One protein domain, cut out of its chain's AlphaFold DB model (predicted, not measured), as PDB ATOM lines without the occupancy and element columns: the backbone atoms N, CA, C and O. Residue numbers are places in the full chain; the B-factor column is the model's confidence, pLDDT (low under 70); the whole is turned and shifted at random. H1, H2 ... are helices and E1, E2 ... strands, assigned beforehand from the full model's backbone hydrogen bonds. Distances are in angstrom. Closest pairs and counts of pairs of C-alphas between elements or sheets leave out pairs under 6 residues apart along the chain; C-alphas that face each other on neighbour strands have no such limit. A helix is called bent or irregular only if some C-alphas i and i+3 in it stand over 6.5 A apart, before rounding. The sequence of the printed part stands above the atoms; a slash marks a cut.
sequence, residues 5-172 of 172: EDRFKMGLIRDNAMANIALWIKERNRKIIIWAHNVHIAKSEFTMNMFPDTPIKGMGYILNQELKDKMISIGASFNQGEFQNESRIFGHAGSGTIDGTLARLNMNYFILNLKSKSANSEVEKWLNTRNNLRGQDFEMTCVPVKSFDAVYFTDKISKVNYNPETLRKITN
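What this domain is: This is residues 5 to 172 of the 172 residues of an uncharacterized protein of candidate division KSB1 bacterium (UniProt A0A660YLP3). A small, twisted sheet of three strands has the short helix H4 over one face, and beside H4 comes the hairpin E5 and E6, whose strand E6 lies next to strand E1 of a second hairpin, E1 and E2. On another side of the body the long helix H1 packs with part of its length on H3, while a tail with H7, free at residues 163 to 169, sticks out at the opposite end from H5. The printed part has 168 residues with seven named helices and seven named strands, in the order H1 H2 E1 E2 H3 E3 H4 E4 H5 E5 E6 H6 E7 H7; the class is mixed, helices and strands. The largest sheet runs E3 E7 E4 and is mixed, and the whole is compact, with a radius of gyration of the C-alphas of 17.0 A and spans of 50 by 39 by 36 A.

Where its parts are: Find C-alpha 74 at (52.140, 70.654, 302.233); from there E3, residues 74 to 82, runs 21.8 A and bends by 78 degrees at residue 79. E7, residues 150 to 157, runs 19.0 A and bends by 52 degrees at residue 154; E4 is residues 109 to 113. Look next for H4 at residues 98 to 103, E5 at 131 to 134, E6 at 139 to 142, E1 at 46 to 48 and E2 at 51 to 56. H1, residues 5 to 28, begins at C-alpha 5, (38.819, 44.633, 303.972), and runs 35.6 A. H3, residues 59 to 70, is irregular: C-alphas 66 and 69 are 9.5 A apart. The other helices are H2, residues 38 to 41, H5, residues 121 to 127, H6, residues 144 to 147, and H7, residues 164 to 170, with C-alpha 170 at (26.072, 69.732, 314.936).

How they stand to each other: Start at inner strand E7: E3 is parallel to it, with N 75 and O 150 at 2.9 A, and E4 antiparallel, with N 112 and O 151 at 2.8 A. H4 is on this sheet at a height of 7.5 A. H2 and H6 only graze it. The closest C-alphas of H4 and E5, Ile 98 and Leu 133, are 5.4 A apart. In the hairpin E5 and E6, N 133 and O 140 are 2.8 A apart; in the hairpin E1 and E2, N 56 and O 46 are 2.7 A apart. The closest C-alphas of E1 and E6, Met 48 and Met 140, are 4.4 A apart. H1, with residues 15 to 23 alone, touches H3 at a shallow tilt of 30 degrees, the same way, closest at the C-alphas of Asp 15 and Met 59, 4.7 A. H2 touches H3, closest at the C-alphas of Ile 41 and Gly 60, 4.0 A. H5 is close to but not clearly touching H6, with C-alphas 127 and 144 at 5.3 A. Every O i to N i+4 pair is within hydrogen-bond range in H4, H5 and H7, against 19 of 20 in H1 and 6 of 8 in H3; H2 and H6 are too short for such a pair.

The domain as a whole: The two C-alphas farthest apart, those of Ala 119 and Asn 172, are 55.6 A apart. The printed part has no cut, and the link from E3 to H4, 15 residues, is long. Mean pLDDT of the printed part is 93.4; look for values under 70 at residues 85 to 87 and 172.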
ATOM      1  N   GLU A   5      38.509  44.640 305.403       84.31
ATOM      2  CA  GLU A   5      38.819  44.633 303.972       84.31
ATOM      3  C   GLU A   5      37.852  45.518 303.169       84.31
ATOM      4  O   GLU A   5      38.281  46.286 302.303       84.31
ATOM      5  N   ASP A   6      36.553  45.475 303.489       86.50
ATOM      6  CA  ASP A   6      35.549  46.329 302.846       86.50
ATOM      7  C   ASP A   6      35.843  47.808 303.102       86.50
ATOM      8  O   ASP A   6      35.843  48.616 302.173       86.50
ATOM      9  N   ARG A   7      36.146  48.174 304.355       82.75
ATOM     10  CA  ARG A   7      36.473  49.561 304.725       82.75
ATOM     11  C   ARG A   7      37.708  50.058 303.983       82.75
ATOM     12  O   ARG A   7      37.715  51.196 303.512       82.75
ATOM     13  N   PHE A   8      38.725  49.211 303.848       84.44
ATOM     14  CA  PHE A   8      39.931  49.526 303.090       84.44
ATOM     15  C   PHE A   8      39.622  49.764 301.604       84.44
ATOM     16  O   PHE A   8      39.945  50.826 301.062       84.44
ATOM     17  N   LYS A   9      38.929  48.820 300.951       88.44
ATOM     18  CA  LYS A   9      38.528  48.928 299.538       88.44
ATOM     19  C   LYS A   9      37.681  50.174 299.284       88.44
ATOM     20  O   LYS A   9      37.939  50.914 298.337       88.44
ATOM     21  N   MET A  10      36.714  50.451 300.159       88.62
ATOM     22  CA  MET A  10      35.897  51.665 300.100       88.62
ATOM     23  C   MET A  10      36.743  52.936 300.239       88.62
ATOM     24  O   MET A  10      36.511  53.904 299.515       88.62
ATOM     25  N   GLY A  11      37.745  52.932 301.125       87.62
ATOM     26  CA  GLY A  11      38.701  54.029 301.270       87.62
ATOM     27  C   GLY A  11      39.454  54.322 299.972       87.62
ATOM     28  O   GLY A  11      39.523  55.479 299.557       87.62
ATOM     29  N   LEU A  12      39.935  53.285 299.281       91.31
ATOM     30  CA  LEU A  12      40.604  53.442 297.987       91.31
ATOM     31  C   LEU A  12      39.658  53.956 296.898       91.31
ATOM     32  O   LEU A  12      40.033  54.852 296.144       91.31
ATOM     33  N   ILE A  13      38.428  53.438 296.816       94.88
ATOM     34  CA  ILE A  13      37.420  53.934 295.860       94.88
ATOM     35  C   ILE A  13      37.165  55.429 296.089       94.88
ATOM     36  O   ILE A  13      37.158  56.209 295.135       94.88
ATOM     37  N   ARG A  14      37.024  55.844 297.354       96.19
ATOM     38  CA  ARG A  14      36.859  57.252 297.732       96.19
ATOM     39  C   ARG A  14      38.049  58.099 297.277       96.19
ATOM     40  O   ARG A  14      37.836  59.141 296.666       96.19
ATOM     41  N   ASP A  15      39.283  57.683 297.554       97.44
ATOM     42  CA  ASP A  15      40.484  58.438 297.170       97.44
ATOM     43  C   ASP A  15      40.652  58.562 295.643       97.44
ATOM     44  O   ASP A  15      41.008  59.637 295.155       97.44
ATOM     45  N   ASN A  16      40.286  57.530 294.876       97.06
ATOM     46  CA  ASN A  16      40.223  57.608 293.412       97.06
ATOM     47  C   ASN A  16      39.169  58.619 292.933       97.06
ATOM     48  O   ASN A  16      39.448  59.446 292.064       97.06
ATOM     49  N   ALA A  17      37.967  58.598 293.517       98.06
ATOM     50  CA  ALA A  17      36.915  59.551 293.171       98.06
ATOM     51  C   ALA A  17      37.326  61.000 293.493       98.06
ATOM     52  O   ALA A  17      37.137  61.890 292.663       98.06
ATOM     53  N   MET A  18      37.942  61.235 294.657       98.50
ATOM     54  CA  MET A  18      38.459  62.556 295.034       98.50
ATOM     55  C   MET A  18      39.534  63.051 294.058       98.50
ATOM     56  O   MET A  18      39.482  64.209 293.642       98.50
ATOM     57  N   ALA A  19      40.464  62.183 293.641       98.38
ATOM     58  CA  ALA A  19      41.483  62.530 292.649       98.38
ATOM     59  C   ALA A  19      40.863  62.913 291.297       98.38
ATOM     60  O   ALA A  19      41.198  63.961 290.746       98.38
ATOM     61  N   ASN A  20      39.908  62.121 290.801       98.31
ATOM     62  CA  ASN A  20      39.226  62.397 289.535       98.31
ATOM     63  C   ASN A  20      38.475  63.735 289.568       98.31
ATOM     64  O   ASN A  20      38.567  64.521 288.626       98.31
ATOM     65  N   ILE A  21      37.780  64.032 290.669       98.50
ATOM     66  CA  ILE A  21      37.099  65.320 290.855       98.50
ATOM     67  C   ILE A  21      38.119  66.463 290.886       98.50
ATOM     68  O   ILE A  21      37.930  67.473 290.209       98.50
ATOM     69  N   ALA A  22      39.221  66.314 291.624       98.38
ATOM     70  CA  ALA A  22      40.262  67.334 291.696       98.38
ATOM     71  C   ALA A  22      40.886  67.633 290.321       98.38
ATOM     72  O   ALA A  22      41.066  68.804 289.978       98.38
ATOM     73  N   LEU A  23      41.160  66.605 289.511       98.31
ATOM     74  CA  LEU A  23      41.648  66.759 288.137       98.31
ATOM     75  C   LEU A  23      40.611  67.454 287.249       98.31
ATOM     76  O   LEU A  23      40.940  68.437 286.588       98.31
ATOM     77  N   TRP A  24      39.345  67.035 287.317       98.38
ATOM     78  CA  TRP A  24      38.252  67.657 286.568       98.38
ATOM     79  C   TRP A  24      38.097  69.156 286.888       98.38
ATOM     80  O   TRP A  24      37.939  69.979 285.979       98.38
ATOM     81  N   ILE A  25      38.204  69.547 288.166       98.38
ATOM     82  CA  ILE A  25      38.210  70.965 288.568       98.38
ATOM     83  C   ILE A  25      39.474  71.654 288.034       98.38
ATOM     84  O   ILE A  25      39.396  72.766 287.504       98.38
ATOM     85  N   LYS A  26      40.645  71.014 288.147       97.50
ATOM     86  CA  LYS A  26      41.934  71.571 287.710       97.50
ATOM     87  C   LYS A  26      41.998  71.824 286.203       97.50
ATOM     88  O   LYS A  26      42.661  72.776 285.796       97.50
ATOM     89  N   GLU A  27      41.334  71.029 285.373       97.62
ATOM     90  CA  GLU A  27      41.238  71.268 283.924       97.62
ATOM     91  C   GLU A  27      40.547  72.597 283.593       97.62
ATOM     92  O   GLU A  27      40.890  73.259 282.619       97.62
ATOM     93  N   ARG A  28      39.597  73.013 284.437       98.19
ATOM     94  CA  ARG A  28      38.771  74.219 284.250       98.19
ATOM     95  C   ARG A  28      39.319  75.442 284.975       98.19
ATOM     96  O   ARG A  28      38.803  76.541 284.810       98.19
ATOM     97  N   ASN A  29      40.355  75.262 285.792       98.19
ATOM     98  CA  ASN A  29      40.884  76.299 286.665       98.19
ATOM     99  C   ASN A  29      42.406  76.377 286.567       98.19
ATOM    100  O   ASN A  29      43.124  75.380 286.677       98.19
ATOM    101  N   ARG A  30      42.945  77.593 286.446       97.12
ATOM    102  CA  ARG A  30      44.401  77.795 286.363       97.12
ATOM    103  C   ARG A  30      45.129  77.245 287.596       97.12
ATOM    104  O   ARG A  30      46.165  76.600 287.455       97.12
ATOM    105  N   LYS A  31      44.566  77.466 288.787       97.38
ATOM    106  CA  LYS A  31      45.095  77.024 290.082       97.38
ATOM    107  C   LYS A  31      43.936  76.603 290.981       97.38
ATOM    108  O   LYS A  31      42.888  77.236 290.948       97.38
ATOM    109  N   ILE A  32      44.153  75.565 291.780       97.94
ATOM    110  CA  ILE A  32      43.218  75.104 292.808       97.94
ATOM    111  C   ILE A  32      43.977  74.891 294.118       97.94
ATOM    112  O   ILE A  32      45.196  74.708 294.101       97.94
ATOM    113  N   ILE A  33      43.259  74.921 295.236       98.31
ATOM    114  CA  ILE A  33      43.761  74.511 296.550       98.31
ATOM    115  C   ILE A  33      42.895  73.343 296.998       98.31
ATOM    116  O   ILE A  33      41.671  73.450 297.006       98.31
ATOM    117  N   ILE A  34      43.539  72.236 297.353       98.06
ATOM    118  CA  ILE A  34      42.873  71.067 297.914       98.06
ATOM    119  C   ILE A  34      43.163  71.067 299.408       98.06
ATOM    120  O   ILE A  34      44.320  70.983 299.815       98.06
ATOM    121  N   TRP A  35      42.111  71.175 300.214       97.88
ATOM    122  CA  TRP A  35      42.206  71.069 301.663       97.88
ATOM    123  C   TRP A  35      41.748  69.678 302.082       97.88
ATOM    124  O   TRP A  35      40.562  69.366 302.005       97.88
ATOM    125  N   ALA A  36      42.676  68.838 302.530       97.25
ATOM    126  CA  ALA A  36      42.367  67.491 302.992       97.25
ATOM    127  C   ALA A  36      43.401  67.007 304.021       97.25
ATOM    128  O   ALA A  36      44.461  67.608 304.182       97.25
ATOM    129  N   HIS A  37      43.079  65.920 304.722       96.25
ATOM    130  CA  HIS A  37      43.988  65.274 305.673       96.25
ATOM    131  C   HIS A  37      45.275  64.783 304.981       96.25
ATOM    132  O   HIS A  37      45.236  64.409 303.808       96.25
ATOM    133  N   ASN A  38      46.391  64.692 305.719       97.44
ATOM    134  CA  ASN A  38      47.701  64.244 305.211       97.44
ATOM    135  C   ASN A  38      47.630  62.954 304.375       97.44
ATOM    136  O   ASN A  38      48.220  62.885 303.301       97.44
ATOM    137  N   VAL A  39      46.851  61.964 304.829       96.06
ATOM    138  CA  VAL A  39      46.627  60.682 304.124       96.06
ATOM    139  C   VAL A  39      46.052  60.843 302.712       96.06
ATOM    140  O   VAL A  39      46.268  59.988 301.861       96.06
ATOM    141  N   HIS A  40      45.343  61.938 302.437       97.62
ATOM    142  CA  HIS A  40      44.787  62.220 301.116       97.62
ATOM    143  C   HIS A  40      45.726  63.036 300.240       97.62
ATOM    144  O   HIS A  40      45.558  63.017 299.032       97.62
ATOM    145  N   ILE A  41      46.686  63.774 300.799       98.06
ATOM    146  CA  ILE A  41      47.557  64.676 300.021       98.06
ATOM    147  C   ILE A  41      49.004  64.183 299.911       98.06
ATOM    148  O   ILE A  41      49.789  64.775 299.168       98.06
ATOM    149  N   ALA A  42      49.364  63.101 300.606       97.94
ATOM    150  CA  ALA A  42      50.674  62.473 300.490       97.94
ATOM    151  C   ALA A  42      50.949  62.020 299.044       97.94
ATOM    152  O   ALA A  42      50.122  61.356 298.421       97.94
ATOM    153  N   LYS A  43      52.120  62.387 298.511       98.31
ATOM    154  CA  LYS A  43      52.553  62.146 297.120       98.31
ATOM    155  C   LYS A  43      53.137  60.746 296.886       98.31
ATOM    156  O   LYS A  43      53.338  60.356 295.733       98.31
ATOM    157  N   SER A  44      53.412  60.001 297.954       97.44
ATOM    158  CA  SER A  44      53.940  58.636 297.922       97.44
ATOM    159  C   SER A  44      53.036  57.668 298.677       97.44
ATOM    160  O   SER A  44      52.205  58.078 299.482       97.44
ATOM    161  N   GLU A  45      53.238  56.376 298.430       96.50
ATOM    162  CA  GLU A  45      52.591  55.311 299.193       96.50
ATOM    163  C   GLU A  45      52.941  55.407 300.681       96.50
ATOM    164  O   GLU A  45      54.073  55.741 301.051       96.50
ATOM    165  N   PHE A  46      51.968  55.079 301.522       95.88
ATOM    166  CA  PHE A  46      52.108  55.001 302.971       95.88
ATOM    167  C   PHE A  46      51.358  53.785 303.504       95.88
ATOM    168  O   PHE A  46      50.536  53.196 302.814       95.88
ATOM    169  N   THR A  47      51.612  53.424 304.749       95.25
ATOM    170  CA  THR A  47      50.810  52.462 305.509       95.25
ATOM    171  C   THR A  47      50.222  53.170 306.719       95.25
ATOM    172  O   THR A  47      50.707  54.230 307.119       95.25
ATOM    173  N   MET A  48      49.168  52.608 307.297       93.06
ATOM    174  CA  MET A  48      48.627  53.062 308.578       93.06
ATOM    175  C   MET A  48      48.893  51.982 309.619       93.06
ATOM    176  O   MET A  48      48.924  50.806 309.277       93.06
ATOM    177  N   ASN A  49      49.051  52.346 310.887       90.56
ATOM    178  CA  ASN A  49      49.252  51.367 311.964       90.56
ATOM    179  C   ASN A  49      48.124  50.317 312.062       90.56
ATOM    180  O   ASN A  49      48.381  49.184 312.445       90.56
ATOM    181  N   MET A  50      46.898  50.679 311.677       87.06
ATOM    182  CA  MET A  50      45.754  49.763 311.572       87.06
ATOM    183  C   MET A  50      45.799  48.842 310.335       87.06
ATOM    184  O   MET A  50      45.077  47.861 310.304       87.06
ATOM    185  N   PHE A  51      46.646  49.140 309.343       87.25
ATOM    186  CA  PHE A  51      46.855  48.358 308.115       87.25
ATOM    187  C   PHE A  51      48.362  48.288 307.772       87.25
ATOM    188  O   PHE A  51      48.795  48.851 306.758       87.25
ATOM    189  N   PRO A  52      49.202  47.678 308.628       87.06
ATOM    190  CA  PRO A  52      50.657  47.844 308.555       87.06
ATOM    191  C   PRO A  52      51.277  47.241 307.289       87.06
ATOM    192  O   PRO A  52      52.237  47.801 306.760       87.06
ATOM    193  N   ASP A  53      50.692  46.156 306.778       89.19
ATOM    194  CA  ASP A  53      51.208  45.404 305.628       89.19
ATOM    195  C   ASP A  53      50.560  45.806 304.297       89.19
ATOM    196  O   ASP A  53      50.881  45.249 303.248       89.19
ATOM    197  N   THR A  54      49.643  46.779 304.317       90.12
ATOM    198  CA  THR A  54      48.893  47.180 303.122       90.12
ATOM    199  C   THR A  54      49.268  48.601 302.697       90.12
ATOM    200  O   THR A  54      48.839  49.566 303.335       90.12
ATOM    201  N   PRO A  55      50.053  48.771 301.616       93.00
ATOM    202  CA  PRO A  55      50.380  50.094 301.106       93.00
ATOM    203  C   PRO A  55      49.135  50.777 300.529       93.00
ATOM    204  O   PRO A  55      48.388  50.212 299.728       93.00
ATOM    205  N   ILE A  56      48.930  52.028 300.924       94.56
ATOM    206  CA  ILE A  56      47.824  52.888 300.520       94.56
ATOM    207  C   ILE A  56      48.329  53.912 299.509       94.56
ATOM    208  O   ILE A  56      49.315  54.618 299.733       94.56
ATOM    209  N   LYS A  57      47.591  54.025 298.403       95.62
ATOM    210  CA  LYS A  57      47.745  55.060 297.376       95.62
ATOM    211  C   LYS A  57      46.589  56.046 297.505       95.62
ATOM    212  O   LYS A  57      45.549  55.866 296.879       95.62
ATOM    213  N   GLY A  58      46.755  57.047 298.368       95.94
ATOM    214  CA  GLY A  58      45.757  58.103 298.555       95.94
ATOM    215  C   GLY A  58      45.626  59.014 297.330       95.94
ATOM    216  O   GLY A  58      46.410  58.923 296.382       95.94
ATOM    217  N   MET A  59      44.668  59.942 297.370       98.44
ATOM    218  CA  MET A  59      44.436  60.912 296.288       98.44
ATOM    219  C   MET A  59      45.730  61.620 295.836       98.44
ATOM    220  O   MET A  59      45.972  61.771 294.642       98.44
ATOM    221  N   GLY A  60      46.591  62.026 296.768       98.19
ATOM    222  CA  GLY A  60      47.807  62.786 296.488       98.19
ATOM    223  C   GLY A  60      48.841  62.005 295.687       98.19
ATOM    224  O   GLY A  60      49.542  62.595 294.867       98.19
ATOM    225  N   TYR A  61      48.888  60.680 295.847       98.19
ATOM    226  CA  TYR A  61      49.721  59.806 295.027       98.19
ATOM    227  C   TYR A  61      49.255  59.852 293.571       98.19
ATOM    228  O   TYR A  61      50.069  60.076 292.677       98.19
ATOM    229  N   ILE A  62      47.945  59.693 293.349       98.19
ATOM    230  CA  ILE A  62      47.319  59.699 292.020       98.19
ATOM    231  C   ILE A  62      47.548  61.057 291.348       98.19
ATOM    232  O   ILE A  62      48.073  61.126 290.238       98.19
ATOM    233  N   LEU A  63      47.248  62.150 292.057       98.50
ATOM    234  CA  LEU A  63      47.466  63.508 291.559       98.50
ATOM    235  C   LEU A  63      48.936  63.778 291.226       98.50
ATOM    236  O   LEU A  63      49.217  64.450 290.238       98.50
ATOM    237  N   ASN A  64      49.879  63.253 292.010       98.00
ATOM    238  CA  ASN A  64      51.303  63.425 291.744       98.00
ATOM    239  C   ASN A  64      51.766  62.674 290.483       98.00
ATOM    240  O   ASN A  64      52.662  63.166 289.800       98.00
ATOM    241  N   GLN A  65      51.160  61.531 290.133       97.75
ATOM    242  CA  GLN A  65      51.470  60.850 288.867       97.75
ATOM    243  C   GLN A  65      51.074  61.706 287.655       97.75
ATOM    244  O   GLN A  65      51.856  61.836 286.709       97.75
ATOM    245  N   GLU A  66      49.903  62.342 287.723       97.62
ATOM    246  CA  GLU A  66      49.348  63.157 286.636       97.62
ATOM    247  C   GLU A  66      49.980  64.554 286.551       97.62
ATOM    248  O   GLU A  66      50.343  65.041 285.479       97.62
ATOM    249  N   LEU A  67      50.128  65.228 287.693       97.44
ATOM    250  CA  LEU A  67      50.531  66.636 287.756       97.44
ATOM    251  C   LEU A  67      52.036  66.825 287.974       97.44
ATOM    252  O   LEU A  67      52.570  67.863 287.576       97.44
ATOM    253  N   LYS A  68      52.724  65.847 288.576       95.81
ATOM    254  CA  LYS A  68      54.169  65.875 288.861       95.81
ATOM    255  C   LYS A  68      54.584  67.188 289.540       95.81
ATOM    256  O   LYS A  68      54.005  67.581 290.552       95.81
ATOM    257  N   ASP A  69      55.531  67.917 288.953       95.25
ATOM    258  CA  ASP A  69      56.052  69.187 289.475       95.25
ATOM    259  C   ASP A  69      55.020  70.330 289.493       95.25
ATOM    260  O   ASP A  69      55.258  71.378 290.089       95.25
ATOM    261  N   LYS A  70      53.844  70.142 288.875       96.94
ATOM    262  CA  LYS A  70      52.721  71.092 288.951       96.94
ATOM    263  C   LYS A  70      51.883  70.915 290.224       96.94
ATOM    264  O   LYS A  70      50.964  71.705 290.446       96.94
ATOM    265  N   MET A  71      52.176  69.903 291.043       97.50
ATOM    266  CA  MET A  71      51.549  69.670 292.342       97.50
ATOM    267  C   MET A  71      52.534  69.945 293.480       97.50
ATOM    268  O   MET A  71      53.578  69.301 293.597       97.50
ATOM    269  N   ILE A  72      52.128  70.850 294.371       98.00
ATOM    270  CA  ILE A  72      52.803  71.121 295.640       98.00
ATOM    271  C   ILE A  72      51.941  70.535 296.758       98.00
ATOM    272  O   ILE A  72      50.769  70.897 296.874       98.00
ATOM    273  N   SER A  73      52.514  69.647 297.569       98.25
ATOM    274  CA  SER A  73      51.863  69.081 298.753       98.25
ATOM    275  C   SER A  73      52.518  69.595 300.029       98.25
ATOM    276  O   SER A  73      53.738  69.518 300.183       98.25
ATOM    277  N   ILE A  74      51.702  70.125 300.941       98.50
ATOM    278  CA  ILE A  74      52.140  70.654 302.233       98.50
ATOM    279  C   ILE A  74      51.467  69.825 303.324       98.50
ATOM    280  O   ILE A  74      50.258  69.935 303.518       98.50
ATOM    281  N   GLY A  75      52.244  68.987 304.008       97.69
ATOM    282  CA  GLY A  75      51.759  68.199 305.140       97.69
ATOM    283  C   GLY A  75      51.646  69.040 306.411       97.69
ATOM    284  O   GLY A  75      52.313  70.066 306.547       97.69
ATOM    285  N   ALA A  76      50.831  68.592 307.361       97.12
ATOM    286  CA  ALA A  76      50.739  69.181 308.698       97.12
ATOM    287  C   ALA A  76      51.324  68.240 309.762       97.12
ATOM    288  O   ALA A  76      51.158  67.027 309.673       97.12
ATOM    289  N   SER A  77      51.985  68.793 310.774       97.12
ATOM    290  CA  SER A  77      52.577  68.057 311.896       97.12
ATOM    291  C   SER A  77      52.363  68.829 313.196       97.12
ATOM    292  O   SER A  77      52.317  70.064 313.183       97.12
ATOM    293  N   PHE A  78      52.205  68.120 314.314       96.50
ATOM    294  CA  PHE A  78      52.007  68.760 315.613       96.50
ATOM    295  C   PHE A  78      52.575  67.957 316.781       96.50
ATOM    296  O   PHE A  78      52.507  66.730 316.795       96.50
ATOM    297  N   ASN A  79      53.079  68.646 317.808       97.12
ATOM    298  CA  ASN A  79      53.659  67.982 318.978       97.12
ATOM    299  C   ASN A  79      52.594  67.548 319.997       97.12
ATOM    300  O   ASN A  79      52.519  66.375 320.359       97.12
ATOM    301  N   GLN A  80      51.760  68.477 320.459       96.00
ATOM    302  CA  GLN A  80      50.835  68.259 321.576       96.00
ATOM    303  C   GLN A  80      49.572  69.112 321.440       96.00
ATOM    304  O   GLN A  80      49.487  69.988 320.579       96.00
ATOM    305  N   GLY A  81      48.591  68.902 322.316       94.31
ATOM    306  CA  GLY A  81      47.436  69.789 322.426       94.31
ATOM    307  C   GLY A  81      46.116  69.059 322.584       94.31
ATOM    308  O   GLY A  81      46.065  67.949 323.098       94.31
ATOM    309  N   GLU A  82      45.038  69.696 322.147       91.25
ATOM    310  CA  GLU A  82      43.685  69.164 322.291       91.25
ATOM    311  C   GLU A  82      42.976  69.052 320.950       91.25
ATOM    312  O   GLU A  82      43.087  69.933 320.095       91.25
ATOM    313  N   PHE A  83      42.190  67.989 320.805       85.50
ATOM    314  CA  PHE A  83      41.318  67.775 319.665       85.50
ATOM    315  C   PHE A  83      39.895  67.473 320.117       85.50
ATOM    316  O   PHE A  83      39.627  67.087 321.253       85.50
ATOM    317  N   GLN A  84      38.959  67.747 319.222       75.56
ATOM    318  CA  GLN A  84      37.558  67.876 319.575       75.56
ATOM    319  C   GLN A  84      36.873  66.557 319.905       75.56
ATOM    320  O   GLN A  84      36.020  66.541 320.790       75.56
ATOM    321  N   ASN A  85      37.241  65.475 319.214       65.12
ATOM    322  CA  ASN A  85      36.623  64.179 319.449       65.12
ATOM    323  C   ASN A  85      36.884  63.772 320.907       65.12
ATOM    324  O   ASN A  85      38.038  63.630 321.307       65.12
ATOM    325  N   GLU A  86      35.822  63.704 321.711       62.34
ATOM    326  CA  GLU A  86      35.855  63.289 323.122       62.34
ATOM    327  C   GLU A  86      36.776  64.117 324.045       62.34
ATOM    328  O   GLU A  86      37.216  63.637 325.085       62.34
ATOM    329  N   SER A  87      37.077  65.381 323.704       69.00
ATOM    330  CA  SER A  87      38.099  66.178 324.415       69.00
ATOM    331  C   SER A  87      39.457  65.475 324.502       69.00
ATOM    332  O   SER A  87      40.146  65.555 325.520       69.00
ATOM    333  N   ARG A  88      39.854  64.790 323.428       82.25
ATOM    334  CA  ARG A  88      41.123  64.079 323.376       82.25
ATOM    335  C   ARG A  88      42.301  65.025 323.598       82.25
ATOM    336  O   ARG A  88      42.467  66.020 322.891       82.25
ATOM    337  N   ILE A  89      43.142  64.660 324.559       90.25
ATOM    338  CA  ILE A  89      44.388  65.353 324.874       90.25
ATOM    339  C   ILE A  89      45.539  64.561 324.254       90.25
ATOM    340  O   ILE A  89      45.738  63.382 324.547       90.25
ATOM    341  N   PHE A  90      46.309  65.221 323.400       92.12
ATOM    342  CA  PHE A  90      47.577  64.726 322.893       92.12
ATOM    343  C   PHE A  90      48.704  65.204 323.799       92.12
ATOM    344  O   PHE A  90      48.998  66.400 323.867       92.12
ATOM    345  N   GLY A  91      49.368  64.254 324.456       94.00
ATOM    346  CA  GLY A  91      50.685  64.499 325.035       94.00
ATOM    347  C   GLY A  91      51.738  64.746 323.952       94.00
ATOM    348  O   GLY A  91      51.458  64.656 322.749       94.00
ATOM    349  N   HIS A  92      52.965  65.013 324.396       96.38
ATOM    350  CA  HIS A  92      54.108  65.202 323.508       96.38
ATOM    351  C   HIS A  92      54.235  64.080 322.472       96.38
ATOM    352  O   HIS A  92      53.950  62.903 322.730       96.38
ATOM    353  N   ALA A  93      54.645  64.459 321.270       95.62
ATOM    354  CA  ALA A  93      54.939  63.521 320.212       95.62
ATOM    355  C   ALA A  93      56.137  62.642 320.585       95.62
ATOM    356  O   ALA A  93      57.130  63.111 321.142       95.62
ATOM    357  N   GLY A  94      56.037  61.346 320.283       93.38
ATOM    358  CA  GLY A  94      57.111  60.399 320.565       93.38
ATOM    359  C   GLY A  94      58.366  60.759 319.773       93.38
ATOM    360  O   GLY A  94      58.281  61.083 318.589       93.38
ATOM    361  N   SER A  95      59.542  60.670 320.394       90.38
ATOM    362  CA  SER A  95      60.815  61.097 319.789       90.38
ATOM    363  C   SER A  95      61.204  60.338 318.513       90.38
ATOM    364  O   SER A  95      62.034  60.828 317.756       90.38
ATOM    365  N   GLY A  96      60.621  59.159 318.268       90.69
ATOM    366  CA  GLY A  96      60.795  58.386 317.031       90.69
ATOM    367  C   GLY A  96      59.855  58.778 315.883       90.69
ATOM    368  O   GLY A  96      59.910  58.167 314.822       90.69
ATOM    369  N   THR A  97      58.977  59.764 316.081       95.38
ATOM    370  CA  THR A  97      58.056  60.261 315.046       95.38
ATOM    371  C   THR A  97      58.623  61.503 314.360       95.38
ATOM    372  O   THR A  97      59.501  62.187 314.900       95.38
ATOM    373  N   ILE A  98      58.094  61.832 313.181       96.81
ATOM    374  CA  ILE A  98      58.365  63.113 312.517       96.81
ATOM    375  C   ILE A  98      57.974  64.262 313.447       96.81
ATOM    376  O   ILE A  98      58.787  65.149 313.686       96.81
ATOM    377  N   ASP A  99      56.782  64.202 314.038       97.31
ATOM    378  CA  ASP A  99      56.264  65.231 314.939       97.31
ATOM    379  C   ASP A  99      57.184  65.477 316.140       97.31
ATOM    380  O   ASP A  99      57.532  66.617 316.441       97.31
ATOM    381  N   GLY A 100      57.640  64.403 316.791       96.81
ATOM    382  CA  GLY A 100      58.545  64.490 317.936       96.81
ATOM    383  C   GLY A 100      59.947  64.951 317.550       96.81
ATOM    384  O   GLY A 100      60.592  65.659 318.318       96.81
ATOM    385  N   THR A 101      60.414  64.611 316.346       96.69
ATOM    386  CA  THR A 101      61.695  65.106 315.823       96.69
ATOM    387  C   THR A 101      61.633  66.612 315.575       96.69
ATOM    388  O   THR A 101      62.525  67.345 316.000       96.69
ATOM    389  N   LEU A 102      60.558  67.079 314.936       97.06
ATOM    390  CA  LEU A 102      60.307  68.492 314.654       97.06
ATOM    391  C   LEU A 102      60.093  69.315 315.934       97.06
ATOM    392  O   LEU A 102      60.600  70.432 316.031       97.06
ATOM    393  N   ALA A 103      59.443  68.742 316.949       97.75
ATOM    394  CA  ALA A 103      59.245  69.378 318.251       97.75
ATOM    395  C   ALA A 103      60.561  69.760 318.953       97.75
ATOM    396  O   ALA A 103      60.617  70.761 319.663       97.75
ATOM    397  N   ARG A 104      61.650  69.014 318.718       96.56
ATOM    398  CA  ARG A 104      62.965  69.294 319.327       96.56
ATOM    399  C   ARG A 104      63.607  70.594 318.851       96.56
ATOM    400  O   ARG A 104      64.582  71.033 319.457       96.56
ATOM    401  N   LEU A 105      63.084  71.206 317.790       94.88
ATOM    402  CA  LEU A 105      63.522  72.527 317.346       94.88
ATOM    403  C   LEU A 105      63.093  73.637 318.318       94.88
ATOM    404  O   LEU A 105      63.620  74.741 318.219       94.88
ATOM    405  N   ASN A 106      62.182  73.356 319.264       95.94
ATOM    406  CA  ASN A 106      61.683  74.313 320.260       95.94
ATOM    407  C   ASN A 106      61.133  75.603 319.623       95.94
ATOM    408  O   ASN A 106      61.319  76.706 320.136       95.94
ATOM    409  N   MET A 107      60.460  75.459 318.479       97.81
ATOM    410  CA  MET A 107      59.803  76.543 317.752       97.81
ATOM    411  C   MET A 107      58.293  76.319 317.758       97.81
ATOM    412  O   MET A 107      57.835  75.214 317.483       97.81
ATOM    413  N   ASN A 108      57.514  77.375 318.005       97.69
ATOM    414  CA  ASN A 108      56.054  77.257 318.069       97.69
ATOM    415  C   ASN A 108      55.434  76.910 316.711       97.69
ATOM    416  O   ASN A 108      54.540  76.071 316.647       97.69
ATOM    417  N   TYR A 109      55.902  77.557 315.640       97.88
ATOM    418  CA  TYR A 109      55.388  77.379 314.285       97.88
ATOM    419  C   TYR A 109      56.518  77.534 313.278       97.88
ATOM    420  O   TYR A 109      57.326  78.458 313.392       97.88
ATOM    421  N   PHE A 110      56.550  76.671 312.269       98.38
ATOM    422  CA  PHE A 110      57.430  76.843 311.118       98.38
ATOM    423  C   PHE A 110      56.927  76.046 309.917       98.38
ATOM    424  O   PHE A 110      56.105  75.139 310.041       98.38
ATOM    425  N   ILE A 111      57.453  76.384 308.742       97.94
ATOM    426  CA  ILE A 111      57.324  75.565 307.539       97.94
ATOM    427  C   ILE A 111      58.715  75.052 307.191       97.94
ATOM    428  O   ILE A 111      59.636  75.839 306.976       97.94
ATOM    429  N   LEU A 112      58.857  73.734 307.125       96.50
ATOM    430  CA  LEU A 112      60.066  73.075 306.660       96.50
ATOM    431  C   LEU A 112      59.926  72.768 305.170       96.50
ATOM    432  O   LEU A 112      59.045  72.008 304.771       96.50
ATOM    433  N   ASN A 113      60.808  73.339 304.352       96.62
ATOM    434  CA  ASN A 113      60.951  72.948 302.953       96.62
ATOM    435  C   ASN A 113      61.669  71.592 302.882       96.62
ATOM    436  O   ASN A 113      62.810  71.478 303.317       96.62
ATOM    437  N   LEU A 114      61.015  70.574 302.323       96.25
ATOM    438  CA  LEU A 114      61.569  69.220 302.217       96.25
ATOM    439  C   LEU A 114      62.287  68.977 300.884       96.25
ATOM    440  O   LEU A 114      62.930  67.950 300.705       96.25
ATOM    441  N   LYS A 115      62.192  69.910 299.931       90.69
ATOM    442  CA  LYS A 115      62.848  69.801 298.618       90.69
ATOM    443  C   LYS A 115      64.265  70.373 298.617       90.69
ATOM    444  O   LYS A 115      65.000  70.170 297.653       90.69
ATOM    445  N   SER A 116      64.648  71.111 299.658       88.00
ATOM    446  CA  SER A 116      66.003  71.644 299.797       88.00
ATOM    447  C   SER A 116      66.984  70.545 300.183       88.00
ATOM    448  O   SER A 116      66.710  69.773 301.096       88.00
ATOM    449  N   LYS A 117      68.153  70.535 299.539       90.00
ATOM    450  CA  LYS A 117      69.277  69.702 299.969       90.00
ATOM    451  C   LYS A 117      69.901  70.281 301.236       90.00
ATOM    452  O   LYS A 117      70.181  71.477 301.303       90.00
ATOM    453  N   SER A 118      70.164  69.421 302.201       91.12
ATOM    454  CA  SER A 118      70.957  69.676 303.393       91.12
ATOM    455  C   SER A 118      72.412  69.270 303.151       91.12
ATOM    456  O   SER A 118      72.701  68.232 302.561       91.12
ATOM    457  N   ALA A 119      73.348  70.080 303.646       93.31
ATOM    458  CA  ALA A 119      74.766  69.713 303.688       93.31
ATOM    459  C   ALA A 119      75.068  68.662 304.776       93.31
ATOM    460  O   ALA A 119      76.135  68.054 304.775       93.31
ATOM    461  N   ASN A 120      74.139  68.446 305.712       95.81
ATOM    462  CA  ASN A 120      74.253  67.443 306.762       95.81
ATOM    463  C   ASN A 120      73.692  66.096 306.273       95.81
ATOM    464  O   ASN A 120      72.488  65.974 306.032       95.81
ATOM    465  N   SER A 121      74.562  65.088 306.172       96.00
ATOM    466  CA  SER A 121      74.231  63.744 305.685       96.00
ATOM    467  C   SER A 121      73.234  62.994 306.567       96.00
ATOM    468  O   SER A 121      72.432  62.225 306.042       96.00
ATOM    469  N   GLU A 122      73.237  63.220 307.882       95.25
ATOM    470  CA  GLU A 122      72.269  62.594 308.792       95.25
ATOM    471  C   GLU A 122      70.868  63.170 308.583       95.25
ATOM    472  O   GLU A 122      69.885  62.429 308.588       95.25
ATOM    473  N   VAL A 123      70.772  64.477 308.314       94.00
ATOM    474  CA  VAL A 123      69.500  65.119 307.950       94.00
ATOM    475  C   VAL A 123      68.993  64.571 306.620       94.00
ATOM    476  O   VAL A 123      67.839  64.164 306.539       94.00
ATOM    477  N   GLU A 124      69.850  64.487 305.598       95.56
ATOM    478  CA  GLU A 124      69.481  63.899 304.300       95.56
ATOM    479  C   GLU A 124      69.013  62.449 304.437       95.56
ATOM    480  O   GLU A 124      67.991  62.054 303.871       95.56
ATOM    481  N   LYS A 125      69.727  61.647 305.230       95.88
ATOM    482  CA  LYS A 125      69.355  60.262 305.510       95.88
ATOM    483  C   LYS A 125      68.001  60.182 306.210       95.88
ATOM    484  O   LYS A 125      67.154  59.399 305.783       95.88
ATOM    485  N   TRP A 126      67.771  60.993 307.241       95.06
ATOM    486  CA  TRP A 126      66.499  61.030 307.964       95.06
ATOM    487  C   TRP A 126      65.336  61.424 307.046       95.06
ATOM    488  O   TRP A 126      64.322  60.728 306.998       95.06
ATOM    489  N   LEU A 127      65.527  62.466 306.236       95.69
ATOM    490  CA  LEU A 127      64.570  62.958 305.244       95.69
ATOM    491  C   LEU A 127      64.174  61.901 304.197       95.69
ATOM    492  O   LEU A 127      63.044  61.907 303.702       95.69
ATOM    493  N   ASN A 128      65.082  60.975 303.883       96.38
ATOM    494  CA  ASN A 128      64.873  59.880 302.934       96.38
ATOM    495  C   ASN A 128      64.473  58.548 303.595       96.38
ATOM    496  O   ASN A 128      64.243  57.561 302.891       96.38
ATOM    497  N   THR A 129      64.355  58.508 304.922       96.19
ATOM    498  CA  THR A 129      63.992  57.303 305.675       96.19
ATOM    499  C   THR A 129      62.506  57.315 306.021       96.19
ATOM    500  O   THR A 129      61.929  58.351 306.356       96.19
ATOM    501  N   ARG A 130      61.867  56.143 305.937       96.12
ATOM    502  CA  ARG A 130      60.473  55.965 306.351       96.12
ATOM    503  C   ARG A 130      60.365  56.169 307.865       96.12
ATOM    504  O   ARG A 130      61.044  55.485 308.618       96.12
ATOM    505  N   ASN A 131      59.490  57.074 308.280       95.50
ATOM    506  CA  ASN A 131      59.187  57.392 309.673       95.50
ATOM    507  C   ASN A 131      57.672  57.455 309.884       95.50
ATOM    508  O   ASN A 131      56.910  57.500 308.916       95.50
ATOM    509  N   ASN A 132      57.240  57.490 311.142       96.62
ATOM    510  CA  ASN A 132      55.832  57.666 311.479       96.62
ATOM    511  C   ASN A 132      55.483  59.150 311.608       96.62
ATOM    512  O   ASN A 132      56.250  59.940 312.162       96.62
ATOM    513  N   LEU A 133      54.304  59.504 311.113       96.31
ATOM    514  CA  LEU A 133      53.654  60.794 311.279       96.31
ATOM    515  C   LEU A 133      52.330  60.569 312.006       96.31
ATOM    516  O   LEU A 133      51.538  59.702 311.618       96.31
ATOM    517  N   ARG A 134      52.084  61.356 313.048       92.06
ATOM    518  CA  ARG A 134      50.847  61.310 313.818       92.06
ATOM    519  C   ARG A 134      49.680  61.810 312.960       92.06
ATOM    520  O   ARG A 134      49.703  62.908 312.410       92.06
ATOM    521  N   GLY A 135      48.643  60.988 312.857       84.38
ATOM    522  CA  GLY A 135      47.300  61.397 312.454       84.38
ATOM    523  C   GLY A 135      46.430  61.670 313.682       84.38
ATOM    524  O   GLY A 135      46.887  61.571 314.818       84.38
ATOM    525  N   GLN A 136      45.154  61.990 313.461       82.31
ATOM    526  CA  GLN A 136      44.201  62.194 314.556       82.31
ATOM    527  C   GLN A 136      44.130  60.955 315.472       82.31
ATOM    528  O   GLN A 136      44.489  61.021 316.645       82.31
ATOM    529  N   ASP A 137      43.733  59.802 314.930       83.62
ATOM    530  CA  ASP A 137      43.497  58.570 315.705       83.62
ATOM    531  C   ASP A 137      44.409  57.400 315.310       83.62
ATOM    532  O   ASP A 137      44.215  56.268 315.739       83.62
ATOM    533  N   PHE A 138      45.431  57.674 314.505       89.50
ATOM    534  CA  PHE A 138      46.328  56.669 313.947       89.50
ATOM    535  C   PHE A 138      47.714  57.263 313.701       89.50
ATOM    536  O   PHE A 138      47.912  58.474 313.783       89.50
ATOM    537  N   GLU A 139      48.664  56.412 313.335       94.00
ATOM    538  CA  GLU A 139      49.934  56.837 312.748       94.00
ATOM    539  C   GLU A 139      49.992  56.370 311.299       94.00
ATOM    540  O   GLU A 139      49.529  55.272 310.973       94.00
ATOM    541  N   MET A 140      50.544  57.211 310.428       95.88
ATOM    542  CA  MET A 140      50.862  56.836 309.055       95.88
ATOM    543  C   MET A 140      52.370  56.809 308.852       95.88
ATOM    544  O   MET A 140      53.088  57.655 309.387       95.88
ATOM    545  N   THR A 141      52.856  55.876 308.043       96.50
ATOM    546  CA  THR A 141      54.247  55.921 307.599       96.50
ATOM    547  C   THR A 141      54.426  56.982 306.517       96.50
ATOM    548  O   THR A 141      53.519  57.305 305.756       96.50
ATOM    549  N   CYS A 142      55.607  57.571 306.458       94.19
ATOM    550  CA  CYS A 142      55.924  58.656 305.547       94.19
ATOM    551  C   CYS A 142      57.430  58.647 305.294       94.19
ATOM    552  O   CYS A 142      58.221  58.559 306.230       94.19
ATOM    553  N   VAL A 143      57.842  58.745 304.030       97.00
ATOM    554  CA  VAL A 143      59.198  59.203 303.697       97.00
ATOM    555  C   VAL A 143      59.081  60.704 303.435       97.00
ATOM    556  O   VAL A 143      58.460  61.046 302.421       97.00
ATOM    557  N   PRO A 144      59.617  61.590 304.300       96.62
ATOM    558  CA  PRO A 144      59.328  63.024 304.261       96.62
ATOM    559  C   PRO A 144      59.406  63.630 302.855       96.62
ATOM    560  O   PRO A 144      58.402  64.113 302.336       96.62
ATOM    561  N   VAL A 145      60.554  63.484 302.189       96.81
ATOM    562  CA  VAL A 145      60.828  64.110 300.878       96.81
ATOM    563  C   VAL A 145      60.038  63.514 299.714       96.81
ATOM    564  O   VAL A 145      59.965  64.114 298.641       96.81
ATOM    565  N   LYS A 146      59.469  62.318 299.896       97.19
ATOM    566  CA  LYS A 146      58.627  61.659 298.886       97.19
ATOM    567  C   LYS A 146      57.144  61.919 299.120       97.19
ATOM    568  O   LYS A 146      56.375  61.878 298.163       97.19
ATOM    569  N   SER A 147      56.752  62.177 300.365       97.62
ATOM    570  CA  SER A 147      55.348  62.309 300.754       97.62
ATOM    571  C   SER A 147      54.866  63.750 300.634       97.62
ATOM    572  O   SER A 147      53.736  63.969 300.206       97.62
ATOM    573  N   PHE A 148      55.718  64.730 300.951       98.25
ATOM    574  CA  PHE A 148      55.368  66.150 300.923       98.25
ATOM    575  C   PHE A 148      56.515  66.995 300.356       98.25
ATOM    576  O   PHE A 148      57.682  66.626 300.451       98.25
ATOM    577  N   ASP A 149      56.185  68.151 299.778       98.19
ATOM    578  CA  ASP A 149      57.181  69.140 299.349       98.19
ATOM    579  C   ASP A 149      57.557  70.088 300.502       98.19
ATOM    580  O   ASP A 149      58.672  70.609 300.553       98.19
ATOM    581  N   ALA A 150      56.645  70.278 301.459       98.25
ATOM    582  CA  ALA A 150      56.896  70.973 302.714       98.25
ATOM    583  C   ALA A 150      56.047  70.387 303.851       98.25
ATOM    584  O   ALA A 150      55.031  69.736 303.607       98.25
ATOM    585  N   VAL A 151      56.438  70.655 305.095       97.94
ATOM    586  CA  VAL A 151      55.623  70.364 306.282       97.94
ATOM    587  C   VAL A 151      55.451  71.636 307.096       97.94
ATOM    588  O   VAL A 151      56.430  72.292 307.443       97.94
ATOM    589  N   TYR A 152      54.203  71.979 307.398       97.94
ATOM    590  CA  TYR A 152      53.857  72.964 308.412       97.94
ATOM    591  C   TYR A 152      53.805  72.281 309.778       97.94
ATOM    592  O   TYR A 152      53.081  71.300 309.958       97.94
ATOM    593  N   PHE A 153      54.560  72.808 310.733       98.19
ATOM    594  CA  PHE A 153      54.588  72.328 312.105       98.19
ATOM    595  C   PHE A 153      53.953  73.344 313.054       98.19
ATOM    596  O   PHE A 153      54.158  74.552 312.917       98.19
ATOM    597  N   THR A 154      53.239  72.830 314.053       97.69
ATOM    598  CA  THR A 154      52.734  73.589 315.199       97.69
ATOM    599  C   THR A 154      53.031  72.844 316.495       97.69
ATOM    600  O   THR A 154      52.672  71.678 316.636       97.69
ATOM    601  N   ASP A 155      53.650  73.494 317.481       97.94
ATOM    602  CA  ASP A 155      53.967  72.816 318.744       97.94
ATOM    603  C   ASP A 155      52.689  72.412 319.490       97.94
ATOM    604  O   ASP A 155      52.506  71.259 319.878       97.94
ATOM    605  N   LYS A 156      51.748  73.349 319.626       96.44
ATOM    606  CA  LYS A 156      50.508  73.125 320.364       96.44
ATOM    607  C   LYS A 156      49.284  73.387 319.500       96.44
ATOM    608  O   LYS A 156      49.139  74.474 318.945       96.44
ATOM    609  N   ILE A 157      48.386  72.409 319.426       93.81
ATOM    610  CA  ILE A 157      47.041  72.575 318.863       93.81
ATOM    611  C   ILE A 157      46.007  72.803 319.968       93.81
ATOM    612  O   ILE A 157      46.196  72.426 321.125       93.81
ATOM    613  N   SER A 158      44.894  73.431 319.606       91.81
ATOM    614  CA  SER A 158      43.735  73.612 320.480       91.81
ATOM    615  C   SER A 158      42.473  73.137 319.771       91.81
ATOM    616  O   SER A 158      42.466  72.958 318.549       91.81
ATOM    617  N   LYS A 159      41.404  72.932 320.544       89.19
ATOM    618  CA  LYS A 159      40.098  72.542 320.010       89.19
ATOM    619  C   LYS A 159      39.627  73.553 318.970       89.19
ATOM    620  O   LYS A 159      39.779  74.762 319.141       89.19
ATOM    621  N   VAL A 160      39.009  73.042 317.909       85.94
ATOM    622  CA  VAL A 160      38.375  73.894 316.905       85.94
ATOM    623  C   VAL A 160      37.255  74.679 317.580       85.94
ATOM    624  O   VAL A 160      36.342  74.104 318.171       85.94
ATOM    625  N   ASN A 161      37.332  76.003 317.477       83.94
ATOM    626  CA  ASN A 161      36.285  76.890 317.955       83.94
ATOM    627  C   ASN A 161      35.278  77.086 316.823       83.94
ATOM    628  O   ASN A 161      35.505  77.851 315.882       83.94
ATOM    629  N   TYR A 162      34.197  76.317 316.866       83.38
ATOM    630  CA  TYR A 162      33.148  76.420 315.867       83.38
ATOM    631  C   TYR A 162      32.468  77.782 315.942       83.38
ATOM    632  O   TYR A 162      32.171  78.293 317.023       83.38
ATOM    633  N   ASN A 163      32.161  78.350 314.779       88.62
ATOM    634  CA  ASN A 163      31.286  79.509 314.747       88.62
ATOM    635  C   ASN A 163      29.869  79.115 315.246       88.62
ATOM    636  O   ASN A 163      29.494  77.935 315.175       88.62
ATOM    637  N   PRO A 164      29.063  80.080 315.727       89.94
ATOM    638  CA  PRO A 164      27.732  79.795 316.272       89.94
ATOM    639  C   PRO A 164      26.785  79.076 315.303       89.94
ATOM    640  O   PRO A 164      25.883  78.355 315.726       89.94
ATOM    641  N   GLU A 165      26.953  79.258 313.992       90.12
ATOM    642  CA  GLU A 165      26.131  78.570 312.993       90.12
ATOM    643  C   GLU A 165      26.491  77.092 312.870       90.12
ATOM    644  O   GLU A 165      25.598  76.249 312.817       90.12
ATOM    645  N   THR A 166      27.784  76.772 312.862       84.81
ATOM    646  CA  THR A 166      28.277  75.396 312.843       84.81
ATOM    647  C   THR A 166      27.858  74.668 314.110       84.81
ATOM    648  O   THR A 166      27.351  73.557 314.002       84.81
ATOM    649  N   LEU A 167      27.974  75.306 315.283       84.31
ATOM    650  CA  LEU A 167      27.513  74.732 316.554       84.31
ATOM    651  C   LEU A 167      26.041  74.323 316.486       84.31
ATOM    652  O   LEU A 167      25.722  73.175 316.766       84.31
ATOM    653  N   ARG A 168      25.162  75.217 316.016       87.19
ATOM    654  CA  ARG A 168      23.726  74.918 315.876       87.19
ATOM    655  C   ARG A 168      23.435  73.719 314.970       87.19
ATOM    656  O   ARG A 168      22.439  73.042 315.182       87.19
ATOM    657  N   LYS A 169      24.260  73.475 313.947       85.06
ATOM    658  CA  LYS A 169      24.060  72.372 312.991       85.06
ATOM    659  C   LYS A 169      24.524  71.014 313.509       85.06
ATOM    660  O   LYS A 169      24.055  70.012 312.996       85.06
ATOM    661  N   ILE A 170      25.475  70.983 314.440       80.50
ATOM    662  CA  ILE A 170      26.072  69.732 314.936       80.50
ATOM    663  C   ILE A 170      25.515  69.297 316.296       80.50
ATOM    664  O   ILE A 170      25.777  68.177 316.718       80.50
ATOM    665  N   THR A 171      24.795  70.176 317.001       76.81
ATOM    666  CA  THR A 171      24.135  69.864 318.282       76.81
ATOM    667  C   THR A 171      22.663  69.472 318.140       76.81
ATOM    668  O   THR A 171      22.057  69.094 319.140       76.81
ATOM    669  N   ASN A 172      22.095  69.601 316.939       57.78
ATOM    670  CA  ASN A 172      20.722  69.221 316.592       57.78
ATOM    671  C   ASN A 172      20.737  67.967 315.718       57.78
ATOM    672  O   ASN A 172      19.789  67.166 315.846       57.78
TER     673      ASN A 172